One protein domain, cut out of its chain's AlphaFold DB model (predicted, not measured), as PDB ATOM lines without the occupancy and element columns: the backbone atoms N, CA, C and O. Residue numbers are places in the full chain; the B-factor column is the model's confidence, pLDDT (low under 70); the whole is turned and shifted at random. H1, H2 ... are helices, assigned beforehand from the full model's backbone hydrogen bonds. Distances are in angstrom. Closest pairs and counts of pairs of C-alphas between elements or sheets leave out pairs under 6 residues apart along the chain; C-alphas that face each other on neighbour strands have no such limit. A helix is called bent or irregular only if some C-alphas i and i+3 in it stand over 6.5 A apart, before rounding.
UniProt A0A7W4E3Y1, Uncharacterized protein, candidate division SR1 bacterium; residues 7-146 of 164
ATOM      1  N   GLY A   7     152.528 252.038 186.322       91.25
ATOM      2  CA  GLY A   7     153.564 251.576 187.246       91.25
ATOM      3  C   GLY A   7     153.672 250.052 187.299       91.25
ATOM      4  O   GLY A   7     154.780 249.531 187.255       91.25
ATOM      5  N   GLU A   8     152.544 249.338 187.317       92.12
ATOM      6  CA  GLU A   8     152.532 247.868 187.342       92.12
ATOM      7  C   GLU A   8     153.115 247.251 186.064       92.12
ATOM      8  O   GLU A   8     153.889 246.303 186.157       92.12
ATOM      9  N   ARG A   9     152.834 247.814 184.880       93.12
ATOM     10  CA  ARG A   9     153.434 247.334 183.618       93.12
ATOM     11  C   ARG A   9     154.951 247.523 183.574       93.12
ATOM     12  O   ARG A   9     155.683 246.651 183.102       93.12
ATOM     13  N   ILE A  10     155.431 248.667 184.067       94.38
ATOM     14  CA  ILE A  10     156.871 248.936 184.172       94.38
ATOM     15  C   ILE A  10     157.499 247.966 185.180       94.38
ATOM     16  O   ILE A  10     158.527 247.359 184.887       94.38
ATOM     17  N   ALA A  11     156.867 247.784 186.343       94.31
ATOM     18  CA  ALA A  11     157.344 246.886 187.388       94.31
ATOM     19  C   ALA A  11     157.431 245.430 186.907       94.31
ATOM     20  O   ALA A  11     158.432 244.770 187.172       94.31
ATOM     21  N   GLU A  12     156.439 244.943 186.156       94.12
ATOM     22  CA  GLU A  12     156.457 243.609 185.540       94.12
ATOM     23  C   GLU A  12     157.658 243.447 184.601       94.12
ATOM     24  O   GLU A  12     158.401 242.468 184.683       94.12
ATOM     25  N   SER A  13     157.918 244.453 183.766       94.00
ATOM     26  CA  SER A  13     159.050 244.433 182.835       94.00
ATOM     27  C   SER A  13     160.396 244.405 183.561       94.00
ATOM     28  O   SER A  13     161.275 243.645 183.169       94.00
ATOM     29  N   ILE A  14     160.541 245.166 184.652       94.25
ATOM     30  CA  ILE A  14     161.741 245.157 185.508       94.25
ATOM     31  C   ILE A  14     161.888 243.828 186.256       94.25
ATOM     32  O   ILE A  14     163.002 243.336 186.430       94.25
ATOM     33  N   SER A  15     160.772 243.236 186.685       92.06
ATOM     34  CA  SER A  15     160.745 241.952 187.400       92.06
ATOM     35  C   SER A  15     161.277 240.808 186.534       92.06
ATOM     36  O   SER A  15     161.906 239.882 187.040       92.06
ATOM     37  N   ASN A  16     161.083 240.919 185.219       92.31
ATOM     38  CA  ASN A  16     161.553 239.959 184.225       92.31
ATOM     39  C   ASN A  16     163.009 240.188 183.772       92.31
ATOM     40  O   ASN A  16     163.528 239.398 182.982       92.31
ATOM     41  N   LEU A  17     163.683 241.248 184.237       92.62
ATOM     42  CA  LEU A  17     165.091 241.483 183.909       92.62
ATOM     43  C   LEU A  17     166.009 240.557 184.712       92.62
ATOM     44  O   LEU A  17     165.864 240.407 185.924       92.62
ATOM     45  N   ASN A  18     167.026 240.009 184.047       91.25
ATOM     46  CA  ASN A  18     168.107 239.273 184.700       91.25
ATOM     47  C   ASN A  18     169.152 240.247 185.276       91.25
ATOM     48  O   ASN A  18     170.244 240.396 184.729       91.25
ATOM     49  N   ILE A  19     168.788 240.949 186.351       93.56
ATOM     50  CA  ILE A  19     169.655 241.895 187.073       93.56
ATOM     51  C   ILE A  19     169.774 241.512 188.552       93.56
ATOM     52  O   ILE A  19     168.961 240.750 189.071       93.56
ATOM     53  N   ALA A  20     170.791 242.040 189.239       92.62
ATOM     54  CA  ALA A  20     170.987 241.811 190.668       92.62
ATOM     55  C   ALA A  20     169.735 242.188 191.483       92.62
ATOM     56  O   ALA A  20     169.175 243.273 191.304       92.62
ATOM     57  N   GLY A  21     169.338 241.322 192.419       91.19
ATOM     58  CA  GLY A  21     168.119 241.509 193.215       91.19
ATOM     59  C   GLY A  21     168.066 242.854 193.945       91.19
ATOM     60  O   GLY A  21     167.036 243.518 193.925       91.19
ATOM     61  N   TYR A  22     169.187 243.326 194.504       90.94
ATOM     62  CA  TYR A  22     169.210 244.631 195.176       90.94
ATOM     63  C   TYR A  22     168.929 245.804 194.222       90.94
ATOM     64  O   TYR A  22     168.373 246.817 194.646       90.94
ATOM     65  N   LEU A  23     169.351 245.696 192.956       93.31
ATOM     66  CA  LEU A  23     169.158 246.734 191.944       93.31
ATOM     67  C   LEU A  23     167.702 246.740 191.477       93.31
ATOM     68  O   LEU A  23     167.113 247.804 191.286       93.31
ATOM     69  N   GLN A  24     167.110 245.551 191.351       94.44
ATOM     70  CA  GLN A  24     165.690 245.384 191.074       94.44
ATOM     71  C   GLN A  24     164.833 245.990 192.194       94.44
ATOM     72  O   GLN A  24     163.968 246.818 191.913       94.44
ATOM     73  N   GLU A  25     165.116 245.646 193.455       93.06
ATOM     74  CA  GLU A  25     164.442 246.205 194.634       93.06
ATOM     75  C   GLU A  25     164.499 247.736 194.652       93.06
ATOM     76  O   GLU A  25     163.464 248.388 194.803       93.06
ATOM     77  N   GLU A  26     165.689 248.311 194.455       93.88
ATOM     78  CA  GLU A  26     165.883 249.763 194.465       93.88
ATOM     79  C   GLU A  26     165.129 250.441 193.315       93.88
ATOM     80  O   GLU A  26     164.455 251.452 193.506       93.88
ATOM     81  N   THR A  27     165.168 249.856 192.114       93.88
ATOM     82  CA  THR A  27     164.447 250.396 190.955       93.88
ATOM     83  C   THR A  27     162.940 250.402 191.205       93.88
ATOM     84  O   THR A  27     162.275 251.415 190.986       93.88
ATOM     85  N   LEU A  28     162.390 249.293 191.710       94.19
ATOM     86  CA  LEU A  28     160.969 249.183 192.041       94.19
ATOM     87  C   LEU A  28     160.568 250.129 193.181       94.19
ATOM     88  O   LEU A  28     159.461 250.668 193.167       94.19
ATOM     89  N   ALA A  29     161.454 250.356 194.154       92.56
ATOM     90  CA  ALA A  29     161.242 251.338 195.208       92.56
ATOM     91  C   ALA A  29     161.168 252.764 194.637       92.56
ATOM     92  O   ALA A  29     160.223 253.485 194.956       92.56
ATOM     93  N   CYS A  30     162.079 253.140 193.734       90.50
ATOM     94  CA  CYS A  30     162.074 254.444 193.063       90.50
ATOM     95  C   CYS A  30     160.764 254.719 192.310       90.50
ATOM     96  O   CYS A  30     160.212 255.815 192.421       90.50
ATOM     97  N   LEU A  31     160.214 253.722 191.600       90.81
ATOM     98  CA  LEU A  31     158.967 253.888 190.841       90.81
ATOM     99  C   LEU A  31     157.787 254.353 191.702       90.81
ATOM    100  O   LEU A  31     156.930 255.086 191.207       90.81
ATOM    101  N   LYS A  32     157.745 253.966 192.984       90.44
ATOM    102  CA  LYS A  32     156.672 254.358 193.915       90.44
ATOM    103  C   LYS A  32     156.638 255.865 194.180       90.44
ATOM    104  O   LYS A  32     155.588 256.389 194.538       90.44
ATOM    105  N   TYR A  33     157.763 256.551 193.992       89.19
ATOM    106  CA  TYR A  33     157.899 257.988 194.233       89.19
ATOM    107  C   TYR A  33     157.759 258.829 192.960       89.19
ATOM    108  O   TYR A  33     157.797 260.059 193.016       89.19
ATOM    109  N   PHE A  34     157.594 258.200 191.795       89.69
ATOM    110  CA  PHE A  34     157.456 258.923 190.540       89.69
ATOM    111  C   PHE A  34     156.027 259.382 190.282       89.69
ATOM    112  O   PHE A  34     155.046 258.669 190.478       89.69
ATOM    113  N   THR A  35     155.925 260.604 189.771       91.94
ATOM    114  CA  THR A  35     154.665 261.165 189.301       91.94
ATOM    115  C   THR A  35     154.213 260.458 188.023       91.94
ATOM    116  O   THR A  35     155.021 259.935 187.250       91.94
ATOM    117  N   LEU A  36     152.907 260.485 187.746       91.00
ATOM    118  CA  LEU A  36     152.347 259.865 186.543       91.00
ATOM    119  C   LEU A  36     153.022 260.317 185.226       91.00
ATOM    120  O   LEU A  36     153.240 259.459 184.370       91.00
ATOM    121  N   PRO A  37     153.391 261.601 185.018       90.12
ATOM    122  CA  PRO A  37     154.142 262.013 183.831       90.12
ATOM    123  C   PRO A  37     155.498 261.309 183.682       90.12
ATOM    124  O   PRO A  37     155.814 260.848 182.587       90.12
ATOM    125  N   LYS A  38     156.263 261.166 184.776       91.12
ATOM    126  CA  LYS A  38     157.550 260.451 184.773       91.12
ATOM    127  C   LYS A  38     157.354 258.978 184.425       91.12
ATOM    128  O   LYS A  38     158.018 258.467 183.529       91.12
ATOM    129  N   LEU A  39     156.365 258.330 185.047       92.31
ATOM    130  CA  LEU A  39     156.012 256.940 184.747       92.31
ATOM    131  C   LEU A  39     155.608 256.756 183.276       92.31
ATOM    132  O   LEU A  39     156.073 255.826 182.628       92.31
ATOM    133  N   LYS A  40     154.809 257.664 182.704       90.81
ATOM    134  CA  LYS A  40     154.452 257.614 181.275       90.81
ATOM    135  C   LYS A  40     155.660 257.796 180.356       90.81
ATOM    136  O   LYS A  40     155.693 257.199 179.281       90.81
ATOM    137  N   ASN A  41     156.640 258.615 180.744       88.50
ATOM    138  CA  ASN A  41     157.859 258.770 179.953       88.50
ATOM    139  C   ASN A  41     158.730 257.506 180.004       88.50
ATOM    140  O   ASN A  41     159.244 257.092 178.966       88.50
ATOM    141  N   ILE A  42     158.836 256.861 181.171       91.25
ATOM    142  CA  ILE A  42     159.488 255.549 181.294       91.25
ATOM    143  C   ILE A  42     158.766 254.527 180.421       91.25
ATOM    144  O   ILE A  42     159.407 253.882 179.605       91.25
ATOM    145  N   GLU A  43     157.442 254.413 180.528       92.44
ATOM    146  CA  GLU A  43     156.654 253.464 179.735       92.44
ATOM    147  C   GLU A  43     156.861 253.655 178.226       92.44
ATOM    148  O   GLU A  43     157.056 252.688 177.490       92.44
ATOM    149  N   LYS A  44     156.888 254.906 177.754       90.50
ATOM    150  CA  LYS A  44     157.153 255.225 176.346       90.50
ATOM    151  C   LYS A  44     158.554 254.795 175.891       90.50
ATOM    152  O   LYS A  44     158.740 254.489 174.716       90.50
ATOM    153  N   ASN A  45     159.527 254.796 176.799       89.56
ATOM    154  CA  ASN A  45     160.931 254.485 176.528       89.56
ATOM    155  C   ASN A  45     161.391 253.220 177.270       89.56
ATOM    156  O   ASN A  45     162.567 253.097 177.612       89.56
ATOM    157  N   LEU A  46     160.472 252.281 177.513       90.69
ATOM    158  CA  LEU A  46     160.676 251.158 178.428       90.69
ATOM    159  C   LEU A  46     161.872 250.286 178.043       90.69
ATOM    160  O   LEU A  46     162.676 249.948 178.900       90.69
ATOM    161  N   THR A  47     162.039 249.987 176.753       89.62
ATOM    162  CA  THR A  47     163.198 249.235 176.248       89.62
ATOM    163  C   THR A  47     164.515 249.911 176.626       89.62
ATOM    164  O   THR A  47     165.391 249.273 177.195       89.62
ATOM    165  N   CYS A  48     164.617 251.221 176.395       87.69
ATOM    166  CA  CYS A  48     165.807 252.007 176.718       87.69
ATOM    167  C   CYS A  48     166.050 252.066 178.234       87.69
ATOM    168  O   CYS A  48     167.193 252.030 178.681       87.69
ATOM    169  N   PHE A  49     164.979 252.118 179.031       91.12
ATOM    170  CA  PHE A  49     165.086 252.078 180.485       91.12
ATOM    171  C   PHE A  49     165.618 250.725 180.972       91.12
ATOM    172  O   PHE A  49     166.542 250.677 181.780       91.12
ATOM    173  N   CYS A  50     165.086 249.624 180.437       92.06
ATOM    174  CA  CYS A  50     165.560 248.276 180.731       92.06
ATOM    175  C   CYS A  50     167.029 248.080 180.328       92.06
ATOM    176  O   CYS A  50     167.798 247.525 181.106       92.06
ATOM    177  N   GLU A  51     167.440 248.568 179.156       89.50
ATOM    178  CA  GLU A  51     168.837 248.523 178.698       89.50
ATOM    179  C   GLU A  51     169.777 249.283 179.631       89.50
ATOM    180  O   GLU A  51     170.850 248.789 179.973       89.50
ATOM    181  N   TYR A  52     169.353 250.453 180.104       89.56
ATOM    182  CA  TYR A  52     170.097 251.216 181.097       89.56
ATOM    183  C   TYR A  52     170.257 250.444 182.423       89.56
ATOM    184  O   TYR A  52     171.352 250.407 182.988       89.56
ATOM    185  N   LEU A  53     169.213 249.759 182.904       92.31
ATOM    186  CA  LEU A  53     169.311 248.919 184.108       92.31
ATOM    187  C   LEU A  53     170.238 247.712 183.902       92.31
ATOM    188  O   LEU A  53     171.005 247.361 184.801       92.31
ATOM    189  N   VAL A  54     170.201 247.092 182.720       91.81
ATOM    190  CA  VAL A  54     171.116 246.001 182.351       91.81
ATOM    191  C   VAL A  54     172.561 246.500 182.304       91.81
ATOM    192  O   VAL A  54     173.446 245.841 182.848       91.81
ATOM    193  N   PHE A  55     172.800 247.694 181.755       89.38
ATOM    194  CA  PHE A  55     174.114 248.337 181.768       89.38
ATOM    195  C   PHE A  55     174.635 248.551 183.194       89.38
ATOM    196  O   PHE A  55     175.768 248.173 183.502       89.38
ATOM    197  N   LEU A  56     173.805 249.085 184.100       91.00
ATOM    198  CA  LEU A  56     174.178 249.213 185.511       91.00
ATOM    199  C   LEU A  56     174.501 247.853 186.142       91.00
ATOM    200  O   LEU A  56     175.484 247.730 186.873       91.00
ATOM    201  N   ASN A  57     173.709 246.820 185.847       92.62
ATOM    202  CA  ASN A  57     173.973 245.469 186.335       92.62
ATOM    203  C   ASN A  57     175.301 244.907 185.811       92.62
ATOM    204  O   ASN A  57     176.010 244.233 186.561       92.62
ATOM    205  N   GLN A  58     175.657 245.186 184.557       90.12
ATOM    206  CA  GLN A  58     176.931 244.766 183.986       90.12
ATOM    207  C   GLN A  58     178.103 245.429 184.719       90.12
ATOM    208  O   GLN A  58     179.001 244.728 185.184       90.12
ATOM    209  N   GLN A  59     178.044 246.747 184.933       88.50
ATOM    210  CA  GLN A  59     179.056 247.477 185.706       88.50
ATOM    211  C   GLN A  59     179.170 246.945 187.143       88.50
ATOM    212  O   GLN A  59     180.271 246.710 187.646       88.50
ATOM    213  N   ASN A  60     178.034 246.684 187.798       89.81
ATOM    214  CA  ASN A  60     178.007 246.040 189.110       89.81
ATOM    215  C   ASN A  60     178.676 244.660 189.080       89.81
ATOM    216  O   ASN A  60     179.498 244.362 189.939       89.81
ATOM    217  N   THR A  61     178.340 243.829 188.095       87.31
ATOM    218  CA  THR A  61     178.866 242.466 187.968       87.31
ATOM    219  C   THR A  61     180.376 242.474 187.751       87.31
ATOM    220  O   THR A  61     181.090 241.722 188.407       87.31
ATOM    221  N   GLU A  62     180.892 243.354 186.895       89.12
ATOM    222  CA  GLU A  62     182.333 243.501 186.675       89.12
ATOM    223  C   GLU A  62     183.064 243.943 187.948       89.12
ATOM    224  O   GLU A  62     184.103 243.383 188.300       89.12
ATOM    225  N   ASN A  63     182.508 244.911 188.679       87.38
ATOM    226  CA  ASN A  63     183.084 245.376 189.939       87.38
ATOM    227  C   ASN A  63     182.992 244.323 191.049       87.38
ATOM    228  O   ASN A  63     183.929 244.178 191.832       87.38
ATOM    229  N   PHE A  64     181.906 243.551 191.085       87.62
ATOM    230  CA  PHE A  64     181.742 242.417 191.987       87.62
ATOM    231  C   PHE A  64     182.820 241.361 191.738       87.62
ATOM    232  O   PHE A  64     183.501 240.954 192.675       87.62
ATOM    233  N   LEU A  65     183.022 240.960 190.478       85.88
ATOM    234  CA  LEU A  65     184.036 239.973 190.104       85.88
ATOM    235  C   LEU A  65     185.454 240.445 190.470       85.88
ATOM    236  O   LEU A  65     186.213 239.686 191.069       85.88
ATOM    237  N   LYS A  66     185.777 241.720 190.230       86.31
ATOM    238  CA  LYS A  66     187.054 242.320 190.662       86.31
ATOM    239  C   LYS A  66     187.209 242.355 192.184       86.31
ATOM    240  O   LYS A  66     188.315 242.205 192.699       86.31
ATOM    241  N   LEU A  67     186.120 242.595 192.916       82.38
ATOM    242  CA  LEU A  67     186.147 242.656 194.375       82.38
ATOM    243  C   LEU A  67     186.440 241.280 194.975       82.38
ATOM    244  O   LEU A  67     187.290 241.161 195.851       82.38
ATOM    245  N   ILE A  68     185.762 240.244 194.484       78.69
ATOM    246  CA  ILE A  68     185.922 238.880 194.996       78.69
ATOM    247  C   ILE A  68     187.240 238.236 194.541       78.69
ATOM    248  O   ILE A  68     187.673 237.255 195.131       78.69
ATOM    249  N   GLU A  69     187.909 238.742 193.505       77.81
ATOM    250  CA  GLU A  69     189.272 238.314 193.149       77.81
ATOM    251  C   GLU A  69     190.318 238.686 194.211       77.81
ATOM    252  O   GLU A  69     191.391 238.088 194.235       77.81
ATOM    253  N   ARG A  70     190.005 239.609 195.128       68.50
ATOM    254  CA  ARG A  70     190.895 239.989 196.229       68.50
ATOM    255  C   ARG A  70     190.869 238.943 197.342       68.50
ATOM    256  O   ARG A  70     189.799 238.547 197.805       68.50
ATOM    257  N   ASP A  71     192.049 238.547 197.813       58.03
ATOM    258  CA  ASP A  71     192.179 237.685 198.987       58.03
ATOM    259  C   ASP A  71     191.686 238.415 200.246       58.03
ATOM    260  O   ASP A  71     192.204 239.468 200.621       58.03
ATOM    261  N   SER A  72     190.698 237.836 200.929       60.00
ATOM    262  CA  SER A  72     190.259 238.259 202.263       60.00
ATOM    263  C   SER A  72     190.126 237.061 203.186       60.00
ATOM    264  O   SER A  72     189.600 236.028 202.796       60.00
ATOM    265  N   LYS A  73     190.570 237.212 204.435       57.25
ATOM    266  CA  LYS A  73     190.540 236.154 205.461       57.25
ATOM    267  C   LYS A  73     189.451 236.377 206.520       57.25
ATOM    268  O   LYS A  73     189.661 236.045 207.683       57.25
ATOM    269  N   LEU A  74     188.330 237.005 206.165       54.69
ATOM    270  CA  LEU A  74     187.307 237.380 207.148       54.69
ATOM    271  C   LEU A  74     186.189 236.330 207.242       54.69
ATOM    272  O   LEU A  74     185.736 235.829 206.221       54.69
ATOM    273  N   PRO A  75     185.720 235.982 208.448       45.91
ATOM    274  CA  PRO A  75     184.694 234.966 208.615       45.91
ATOM    275  C   PRO A  75     183.315 235.443 208.135       45.91
ATOM    276  O   PRO A  75     182.926 236.600 208.283       45.91
ATOM    277  N   TYR A  76     182.575 234.491 207.574       49.47
ATOM    278  CA  TYR A  76     181.267 234.642 206.945       49.47
ATOM    279  C   TYR A  76     180.173 235.151 207.896       49.47
ATOM    280  O   TYR A  76     180.006 234.623 208.996       49.47
ATOM    281  N   SER A  77     179.335 236.084 207.427       49.09
ATOM    282  CA  SER A  77     178.049 236.376 208.066       49.09
ATOM    283  C   SER A  77     176.917 236.470 207.028       49.09
ATOM    284  O   SER A  77     176.939 237.303 206.129       49.09
ATOM    285  N   HIS A  78     175.921 235.600 207.208       50.50
ATOM    286  CA  HIS A  78     174.607 235.517 206.548       50.50
ATOM    287  C   HIS A  78     174.499 234.953 205.107       50.50
ATOM    288  O   HIS A  78     175.119 235.462 204.172       50.50
ATOM    289  N   PRO A  79     173.600 233.967 204.884       53.59
ATOM    290  CA  PRO A  79     173.264 233.464 203.558       53.59
ATOM    291  C   PRO A  79     172.239 234.365 202.885       53.59
ATOM    292  O   PRO A  79     171.046 234.302 203.166       53.59
ATOM    293  N   ARG A  80     172.706 235.188 201.948       61.69
ATOM    294  CA  ARG A  80     171.861 235.686 200.857       61.69
ATOM    295  C   ARG A  80     172.201 234.917 199.585       61.69
ATOM    296  O   ARG A  80     173.346 234.504 199.397       61.69
ATOM    297  N   ASP A  81     171.208 234.714 198.724       73.69
ATOM    298  CA  ASP A  81     171.435 234.110 197.411       73.69
ATOM    299  C   ASP A  81     172.361 235.010 196.575       73.69
ATOM    300  O   ASP A  81     172.256 236.234 196.618       73.69
ATOM    301  N   LEU A  82     173.267 234.414 195.800       80.50
ATOM    302  CA  LEU A  82     174.212 235.152 194.951       80.50
ATOM    303  C   LEU A  82     173.506 236.051 193.938       80.50
ATOM    304  O   LEU A  82     174.008 237.135 193.647       80.50
ATOM    305  N   ALA A  83     172.332 235.619 193.469       84.56
ATOM    306  CA  ALA A  83     171.472 236.385 192.571       84.56
ATOM    307  C   ALA A  83     171.065 237.748 193.157       84.56
ATOM    308  O   ALA A  83     170.754 238.683 192.421       84.56
ATOM    309  N   TYR A  84     171.113 237.897 194.485       86.19
ATOM    310  CA  TYR A  84     170.880 239.180 195.128       86.19
ATOM    311  C   TYR A  84     171.974 240.200 194.803       86.19
ATOM    312  O   TYR A  84     171.665 241.374 194.632       86.19
ATOM    313  N   PHE A  85     173.233 239.762 194.715       84.94
ATOM    314  CA  PHE A  85     174.408 240.635 194.621       84.94
ATOM    315  C   PHE A  85     174.865 240.889 193.188       84.94
ATOM    316  O   PHE A  85     175.353 241.977 192.879       84.94
ATOM    317  N   PHE A  86     174.727 239.898 192.312       83.81
ATOM    318  CA  PHE A  86     175.090 240.021 190.906       83.81
ATOM    319  C   PHE A  86     174.291 239.031 190.056       83.81
ATOM    320  O   PHE A  86     173.929 237.947 190.517       83.81
ATOM    321  N   ALA A  87     174.047 239.398 188.801       86.38
ATOM    322  CA  ALA A  87     173.374 238.554 187.822       86.38
ATOM    323  C   ALA A  87     174.259 238.458 186.569       86.38
ATOM    324  O   ALA A  87     174.222 239.358 185.726       86.38
ATOM    325  N   PRO A  88     175.107 237.418 186.460       80.00
ATOM    326  CA  PRO A  88     176.003 237.264 185.325       80.00
ATOM    327  C   PRO A  88     175.226 236.801 184.087       80.00
ATOM    328  O   PRO A  88     174.324 235.969 184.179       80.00
ATOM    329  N   GLU A  89     175.626 237.278 182.907       77.06
ATOM    330  CA  GLU A  89     175.056 236.807 181.634       77.06
ATOM    331  C   GLU A  89     175.419 235.345 181.348       77.06
ATOM    332  O   GLU A  89     174.635 234.577 180.787       77.06
ATOM    333  N   LYS A  90     176.629 234.937 181.748       81.69
ATOM    334  CA  LYS A  90     177.128 233.575 181.562       81.69
ATOM    335  C   LYS A  90     176.737 232.704 182.750       81.69
ATOM    336  O   LYS A  90     176.916 233.090 183.905       81.69
ATOM    337  N   LYS A  91     176.276 231.482 182.461       81.69
ATOM    338  CA  LYS A  91     176.020 230.470 183.493       81.69
ATOM    339  C   LYS A  91     177.294 230.207 184.298       81.69
ATOM    340  O   LYS A  91     178.336 229.880 183.735       81.69
ATOM    341  N   ILE A  92     177.178 230.309 185.617       82.88
ATOM    342  CA  ILE A  92     178.242 229.962 186.558       82.88
ATOM    343  C   ILE A  92     178.154 228.483 186.932       82.88
ATOM    344  O   ILE A  92     177.068 227.931 187.115       82.88
ATOM    345  N   SER A  93     179.305 227.828 187.059       84.94
ATOM    346  CA  SER A  93     179.373 226.445 187.538       84.94
ATOM    347  C   SER A  93     179.034 226.345 189.030       84.94
ATOM    348  O   SER A  93     179.190 227.303 189.789       84.94
ATOM    349  N   ILE A  94     178.649 225.150 189.488       81.25
ATOM    350  CA  ILE A  94     178.383 224.871 190.912       81.25
ATOM    351  C   ILE A  94     179.616 225.192 191.777       81.25
ATOM    352  O   ILE A  94     179.490 225.772 192.859       81.25
ATOM    353  N   LYS A  95     180.823 224.881 191.280       81.19
ATOM    354  CA  LYS A  95     182.091 225.171 191.968       81.19
ATOM    355  C   LYS A  95     182.317 226.679 192.124       81.19
ATOM    356  O   LYS A  95     182.668 227.127 193.214       81.19
ATOM    357  N   GLN A  96     182.071 227.458 191.069       82.81
ATOM    358  CA  GLN A  96     182.155 228.923 191.119       82.81
ATOM    359  C   GLN A  96     181.107 229.509 192.065       82.81
ATOM    360  O   GLN A  96     181.449 230.339 192.900       82.81
ATOM    361  N   LYS A  97     179.863 229.014 192.010       81.69
ATOM    362  CA  LYS A  97     178.782 229.441 192.907       81.69
ATOM    363  C   LYS A  97     179.186 229.283 194.379       81.69
ATOM    364  O   LYS A  97     179.047 230.219 195.160       81.69
ATOM    365  N   LYS A  98     179.753 228.134 194.759       80.44
ATOM    366  CA  LYS A  98     180.227 227.903 196.135       80.44
ATOM    367  C   LYS A  98     181.361 228.857 196.529       80.44
ATOM    368  O   LYS A  98     181.327 229.418 197.619       80.44
ATOM    369  N   SER A  99     182.330 229.067 195.638       82.12
ATOM    370  CA  SER A  99     183.447 229.990 195.881       82.12
ATOM    371  C   SER A  99     182.978 231.437 196.054       82.12
ATOM    372  O   SER A  99     183.431 232.124 196.965       82.12
ATOM    373  N   TYR A 100     182.034 231.898 195.232       84.75
ATOM    374  CA  TYR A 100     181.512 233.258 195.329       84.75
ATOM    375  C   TYR A 100     180.686 233.476 196.597       84.75
ATOM    376  O   TYR A 100     180.832 234.517 197.223       84.75
ATOM    377  N   LEU A 101     179.879 232.497 197.025       80.62
ATOM    378  CA  LEU A 101     179.154 232.579 198.302       80.62
ATOM    379  C   LEU A 101     180.097 232.748 199.494       80.62
ATOM    380  O   LEU A 101     179.816 233.536 200.394       80.62
ATOM    381  N   GLN A 102     181.214 232.021 199.490       79.69
ATOM    382  CA  GLN A 102     182.231 232.164 200.523       79.69
ATOM    383  C   GLN A 102     182.819 233.583 200.505       79.69
ATOM    384  O   GLN A 102     182.778 234.276 201.519       79.69
ATOM    385  N   LYS A 103     183.259 234.047 199.330       78.50
ATOM    386  CA  LYS A 103     183.875 235.370 199.147       78.50
ATOM    387  C   LYS A 103     182.932 236.533 199.461       78.50
ATOM    388  O   LYS A 103     183.378 237.548 199.975       78.50
ATOM    389  N   VAL A 104     181.629 236.386 199.215       79.44
ATOM    390  CA  VAL A 104     180.601 237.354 199.641       79.44
ATOM    391  C   VAL A 104     180.623 237.551 201.154       79.44
ATOM    392  O   VAL A 104     180.544 238.686 201.617       79.44
ATOM    393  N   GLY A 105     180.751 236.467 201.924       73.81
ATOM    394  CA  GLY A 105     180.856 236.569 203.377       73.81
ATOM    395  C   GLY A 105     182.154 237.228 203.830       73.81
ATOM    396  O   GLY A 105     182.123 238.052 204.737       73.81
ATOM    397  N   GLU A 106     183.270 236.908 203.175       79.50
ATOM    398  CA  GLU A 106     184.580 237.475 203.512       79.50
ATOM    399  C   GLU A 106     184.680 238.973 203.138       79.50
ATOM    400  O   GLU A 106     185.307 239.759 203.846       79.50
ATOM    401  N   GLN A 107     184.020 239.394 202.054       77.44
ATOM    402  CA  GLN A 107     184.056 240.760 201.510       77.44
ATOM    403  C   GLN A 107     182.822 241.603 201.886       77.44
ATOM    404  O   GLN A 107     182.576 242.642 201.269       77.44
ATOM    405  N   GLY A 108     182.035 241.188 202.885       75.81
ATOM    406  CA  GLY A 108     180.705 241.746 203.166       75.81
ATOM    407  C   GLY A 108     180.649 243.280 203.255       75.81
ATOM    408  O   GLY A 108     179.784 243.899 202.638       75.81
ATOM    409  N   PHE A 109     181.603 243.920 203.943       75.44
ATOM    410  CA  PHE A 109     181.662 245.388 204.044       75.44
ATOM    411  C   PHE A 109     181.921 246.077 202.694       75.44
ATOM    412  O   PHE A 109     181.257 247.056 202.338       75.44
ATOM    413  N   HIS A 110     182.875 245.564 201.914       80.56
ATOM    414  CA  HIS A 110     183.189 246.120 200.600       80.56
ATOM    415  C   HIS A 110     182.054 245.889 199.602       80.56
ATOM    416  O   HIS A 110     181.768 246.759 198.781       80.56
ATOM    417  N   LEU A 111     181.363 244.756 199.717       82.00
ATOM    418  CA  LEU A 111     180.189 244.445 198.915       82.00
ATOM    419  C   LEU A 111     179.031 245.397 199.225       82.00
ATOM    420  O   LEU A 111     178.423 245.938 198.305       82.00
ATOM    421  N   LEU A 112     178.771 245.672 200.508       83.62
ATOM    422  CA  LEU A 112     177.793 246.681 200.919       83.62
ATOM    423  C   LEU A 112     178.149 248.064 200.367       83.62
ATOM    424  O   LEU A 112     177.271 248.763 199.870       83.62
ATOM    425  N   SER A 113     179.429 248.438 200.400       85.25
ATOM    426  CA  SER A 113     179.901 249.715 199.848       85.25
ATOM    427  C   SER A 113     179.685 249.798 198.331       85.25
ATOM    428  O   SER A 113     179.195 250.812 197.838       85.25
ATOM    429  N   LEU A 114     179.981 248.720 197.593       87.75
ATOM    430  CA  LEU A 114     179.707 248.624 196.155       87.75
ATOM    431  C   LEU A 114     178.209 248.787 195.863       87.75
ATOM    432  O   LEU A 114     177.830 249.595 195.016       87.75
ATOM    433  N   MET A 115     177.356 248.062 196.591       89.06
ATOM    434  CA  MET A 115     175.902 248.139 196.428       89.06
ATOM    435  C   MET A 115     175.372 249.545 196.715       89.06
ATOM    436  O   MET A 115     174.550 250.051 195.957       89.06
ATOM    437  N   GLN A 116     175.848 250.195 197.780       86.19
ATOM    438  CA  GLN A 116     175.478 251.574 198.109       86.19
ATOM    439  C   GLN A 116     175.899 252.548 197.002       86.19
ATOM    440  O   GLN A 116     175.105 253.402 196.615       86.19
ATOM    441  N   GLY A 117     177.095 252.377 196.430       87.56
ATOM    442  CA  GLY A 117     177.545 253.164 195.281       87.56
ATOM    443  C   GLY A 117     176.629 253.008 194.065       87.56
ATOM    444  O   GLY A 117     176.222 254.001 193.465       87.56
ATOM    445  N   MET A 118     176.236 251.773 193.738       89.44
ATOM    446  CA  MET A 118     175.328 251.495 192.620       89.44
ATOM    447  C   MET A 118     173.908 252.024 192.862       89.44
ATOM    448  O   MET A 118     173.301 252.575 191.946       89.44
ATOM    449  N   ARG A 119     173.391 251.912 194.092       90.00
ATOM    450  CA  ARG A 119     172.105 252.514 194.489       90.00
ATOM    451  C   ARG A 119     172.147 254.032 194.363       90.00
ATOM    452  O   ARG A 119     171.253 254.614 193.757       90.00
ATOM    453  N   GLY A 120     173.206 254.662 194.871       86.94
ATOM    454  CA  GLY A 120     173.417 256.102 194.745       86.94
ATOM    455  C   GLY A 120     173.456 256.548 193.285       86.94
ATOM    456  O   GLY A 120     172.755 257.485 192.913       86.94
ATOM    457  N   LEU A 121     174.199 255.832 192.435       88.25
ATOM    458  CA  LEU A 121     174.249 256.108 191.000       88.25
ATOM    459  C   LEU A 121     172.863 256.010 190.349       88.25
ATOM    460  O   LEU A 121     172.474 256.927 189.626       88.25
ATOM    461  N   LEU A 122     172.113 254.937 190.626       89.81
ATOM    462  CA  LEU A 122     170.752 254.760 190.120       89.81
ATOM    463  C   LEU A 122     169.858 255.933 190.533       89.81
ATOM    464  O   LEU A 122     169.247 256.550 189.671       89.81
ATOM    465  N   VAL A 123     169.807 256.275 191.823       86.31
ATOM    466  CA  VAL A 123     168.953 257.361 192.337       86.31
ATOM    467  C   VAL A 123     169.294 258.707 191.692       86.31
ATOM    468  O   VAL A 123     168.390 259.463 191.339       86.31
ATOM    469  N   LEU A 124     170.581 259.000 191.490       84.88
ATOM    470  CA  LEU A 124     171.021 260.251 190.867       84.88
ATOM    471  C   LEU A 124     170.677 260.329 189.377       84.88
ATOM    472  O   LEU A 124     170.386 261.406 188.868       84.88
ATOM    473  N   THR A 125     170.702 259.201 188.667       85.94
ATOM    474  CA  THR A 125     170.579 259.192 187.200       85.94
ATOM    475  C   THR A 125     169.201 258.757 186.695       85.94
ATOM    476  O   THR A 125     168.835 259.066 185.561       85.94
ATOM    477  N   ILE A 126     168.374 258.124 187.532       85.88
ATOM    478  CA  ILE A 126     167.012 257.720 187.159       85.88
ATOM    479  C   ILE A 126     166.103 258.930 186.921       85.88
ATOM    480  O   ILE A 126     165.280 258.903 186.005       85.88
ATOM    481  N   ASP A 127     166.266 260.013 187.686       82.88
ATOM    482  CA  ASP A 127     165.498 261.243 187.474       82.88
ATOM    483  C   ASP A 127     165.867 261.908 186.144       82.88
ATOM    484  O   ASP A 127     164.996 262.341 185.386       82.88
ATOM    485  N   GLU A 128     167.156 261.900 185.798       80.62
ATOM    486  CA  GLU A 128     167.629 262.372 184.500       80.62
ATOM    487  C   GLU A 128     167.046 261.564 183.342       80.62
ATOM    488  O   GLU A 128     166.691 262.147 182.317       80.62
ATOM    489  N   PHE A 129     166.911 260.244 183.504       81.38
ATOM    490  CA  PHE A 129     166.238 259.394 182.523       81.38
ATOM    491  C   PHE A 129     164.751 259.757 182.409       81.38
ATOM    492  O   PHE A 129     164.229 259.936 181.309       81.38
ATOM    493  N   CYS A 130     164.066 259.930 183.544       80.88
ATOM    494  CA  CYS A 130     162.649 260.297 183.583       80.88
ATOM    495  C   CYS A 130     162.361 261.636 182.899       80.88
ATOM    496  O   CYS A 130     161.292 261.801 182.313       80.88
ATOM    497  N   ASN A 131     163.304 262.576 182.967       79.56
ATOM    498  CA  ASN A 131     163.199 263.905 182.370       79.56
ATOM    499  C   ASN A 131     163.923 264.020 181.017       79.56
ATOM    500  O   ASN A 131     163.983 265.105 180.439       79.56
ATOM    501  N   ALA A 132     164.487 262.924 180.501       79.88
ATOM    502  CA  ALA A 132     165.251 262.942 179.264       79.88
ATOM    503  C   ALA A 132     164.371 263.380 178.085       79.88
ATOM    504  O   ALA A 132     163.288 262.837 177.840       79.88
ATOM    505  N   SER A 133     164.866 264.359 177.324       75.56
ATOM    506  CA  SER A 133     164.251 264.741 176.056       75.56
ATOM    507  C   SER A 133     164.341 263.579 175.055       75.56
ATOM    508  O   SER A 133     165.243 262.740 175.165       75.56
ATOM    509  N   PRO A 134     163.470 263.533 174.029       75.69
ATOM    510  CA  PRO A 134     163.568 262.531 172.966       75.69
ATOM    511  C   PRO A 134     164.972 262.448 172.352       75.69
ATOM    512  O   PRO A 134     165.496 261.360 172.156       75.69
ATOM    513  N   THR A 135     165.626 263.597 172.155       74.62
ATOM    514  CA  THR A 135     167.005 263.677 171.659       74.62
ATOM    515  C   THR A 135     168.001 262.990 172.591       74.62
ATOM    516  O   THR A 135     168.877 262.275 172.120       74.62
ATOM    517  N   ARG A 136     167.870 263.168 173.912       75.88
ATOM    518  CA  ARG A 136     168.764 262.530 174.889       75.88
ATOM    519  C   ARG A 136     168.578 261.011 174.909       75.88
ATOM    520  O   ARG A 136     169.565 260.285 174.993       75.88
ATOM    521  N   ILE A 137     167.341 260.538 174.763       77.31
ATOM    522  CA  ILE A 137     167.037 259.108 174.619       77.31
ATOM    523  C   ILE A 137     167.621 258.544 173.317       77.31
ATOM    524  O   ILE A 137     168.215 257.470 173.322       77.31
ATOM    525  N   ASP A 138     167.503 259.267 172.205       73.38
ATOM    526  CA  ASP A 138     168.055 258.829 170.922       73.38
ATOM    527  C   ASP A 138     169.594 258.797 170.937       73.38
ATOM    528  O   ASP A 138     170.197 257.868 170.401       73.38
ATOM    529  N   ILE A 139     170.240 259.738 171.632       74.06
ATOM    530  CA  ILE A 139     171.684 259.684 171.906       74.06
ATOM    531  C   ILE A 139     172.032 258.463 172.763       74.06
ATOM    532  O   ILE A 139     172.997 257.770 172.461       74.06
ATOM    533  N   HIS A 140     171.252 258.156 173.801       73.94
ATOM    534  CA  HIS A 140     171.496 256.961 174.611       73.94
ATOM    535  C   HIS A 140     171.420 255.683 173.763       73.94
ATOM    536  O   HIS A 140     172.329 254.862 173.818       73.94
ATOM    537  N   LYS A 141     170.411 255.554 172.893       74.62
ATOM    538  CA  LYS A 141     170.316 254.428 171.948       74.62
ATOM    539  C   LYS A 141     171.522 254.351 171.012       74.62
ATOM    540  O   LYS A 141     172.024 253.258 170.769       74.62
ATOM    541  N   LEU A 142     172.008 255.492 170.508       73.94
ATOM    542  CA  LEU A 142     173.233 255.545 169.700       73.94
ATOM    543  C   LEU A 142     174.444 255.014 170.462       73.94
ATOM    544  O   LEU A 142     175.210 254.235 169.903       73.94
ATOM    545  N   LEU A 143     174.614 255.437 171.713       73.50
ATOM    546  CA  LEU A 143     175.745 255.029 172.542       73.50
ATOM    547  C   LEU A 143     175.687 253.539 172.899       73.50
ATOM    548  O   LEU A 143     176.729 252.893 172.932       73.50
ATOM    549  N   MET A 144     174.488 252.993 173.115       71.44
ATOM    550  CA  MET A 144     174.303 251.588 173.490       71.44
ATOM    551  C   MET A 144     174.349 250.622 172.295       71.44
ATOM    552  O   MET A 144     174.896 249.532 172.422       71.44
ATOM    553  N   HIS A 145     173.814 251.009 171.130       69.31
ATOM    554  CA  HIS A 145     173.625 250.101 169.980       69.31
ATOM    555  C   HIS A 145     174.422 250.473 168.726       69.31
ATOM    556  O   HIS A 145     174.382 249.760 167.723       69.31
ATOM    557  N   GLY A 146     175.115 251.612 168.724       56.84
ATOM    558  CA  GLY A 146     175.909 252.086 167.587       56.84
ATOM    559  C   GLY A 146     175.109 252.472 166.331       56.84
ATOM    560  O   GLY A 146     175.714 252.898 165.346       56.84
TER     561      GLY A 146
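AT A GLANCE: This is residues 7 to 146 of the 164 residues of an uncharacterized protein of candidate division SR1 bacterium (UniProt A0A7W4E3Y1). Two long helices, H4 and H6, lie side by side and run opposite ways as the core of an elongated all-helix body, and a shorter helical hairpin of H1 and H2 packs on them. H3 crosses one end of the long pair and H5 crosses the other, while H7 lies off to one side by the first turns of H4; a long link, residues 69 to 93, makes a wide loop near H5. The printed part has 140 residues with seven named helices, H1 to H7 in order along the chain, and no named strand; the helices hold 100 of the residues. The whole is compact, with a radius of gyration of the C-alphas of 16.5 A, and its C-alphas span 49 by 33 by 23 A, only just elongated.

IN THESE COORDINATES: H4, residues 46 to 68, measures 32.6 A from first to last C-alpha, from (160.676, 251.158, 178.428) to (185.922, 238.880, 194.996). H6, residues 108 to 130, is as long in residues and measures 32.5 A; it has a kink of 26 degrees near residue 124 and is only just irregular, with C-alphas 124 and 127 6.6 A apart. H1 is residues 7 to 15, 12.0 A long, and begins at C-alpha 7 at (153.564, 251.576, 187.246). H2 is residues 21 to 31, 15.6 A, and H3 is residues 36 to 44, 12.2 A. H5 is residues 94 to 106, 18.9 A. H7 is residues 134 to 145, 16.3 A, and ends at C-alpha 145 at (173.625, 250.101, 169.980).

HOW THE PARTS SIT: H4 is the hub, touching four other helices: H1, H5, H6 and H7. H4 and H6 touch with 11 pairs of C-alphas within 8 A, the closest being those of Asn 60 and Met 118 at 7.0 A; they run opposite ways at a shallow tilt of 20 degrees. H2 touches H6 at its residues 115 to 123 alone, closest at the C-alphas of Glu 26 and Arg 119, 6.8 A; they run the same way at a shallow tilt of 32 degrees, only just short of steep. H1 and H2 form a helical hairpin, running opposite ways at a shallow tilt of 13 degrees, with the C-alphas of Ala 11 and Leu 28 closest at 6.3 A. H1 only just touches H4, with 3 pairs of C-alphas within 8 A, the closest those of Ile 14 and Cys 50 at 6.9 A. H3 touches residues 129 to 130 of H6 alone and is about perpendicular to it at 84 degrees; the C-alphas of Lys 38 and Cys 130 are closest at 5.2 A. H3 also touches H1, closest at the C-alphas of Ile 10 and Glu 43, 6.3 A. H5 only just touches H4, with 3 pairs, closest at the C-alphas of Ile 68 and Lys 103, 5.8 A, and is about perpendicular to it at 76 degrees. H7 only just touches H4, also with 3 pairs, closest at the C-alphas of Cys 48 and Lys 141, 7.0 A, at a steep tilt of 46 degrees. H5 and H7 are apart, as are, for instance, H3 and H7. The packing is part aligned and part crossed: 3 of 8 touching pairs given a tilt are shallow. Every O i to N i+4 pair is within hydrogen-bond range in H1, H2, H3, H4, H5 and H7; in H6 it is 17 of 19.

THE WHOLE: The two C-alphas farthest apart are those of Pro 75 and Thr 135, 50.0 A. The printed part, residues 7 to 146, has no cut. The link from H4 to H5, 25 residues, is long; the other links are tight. Mean pLDDT of the printed part is 83.1, with residues 70 to 80 and 145 to 146 under 70.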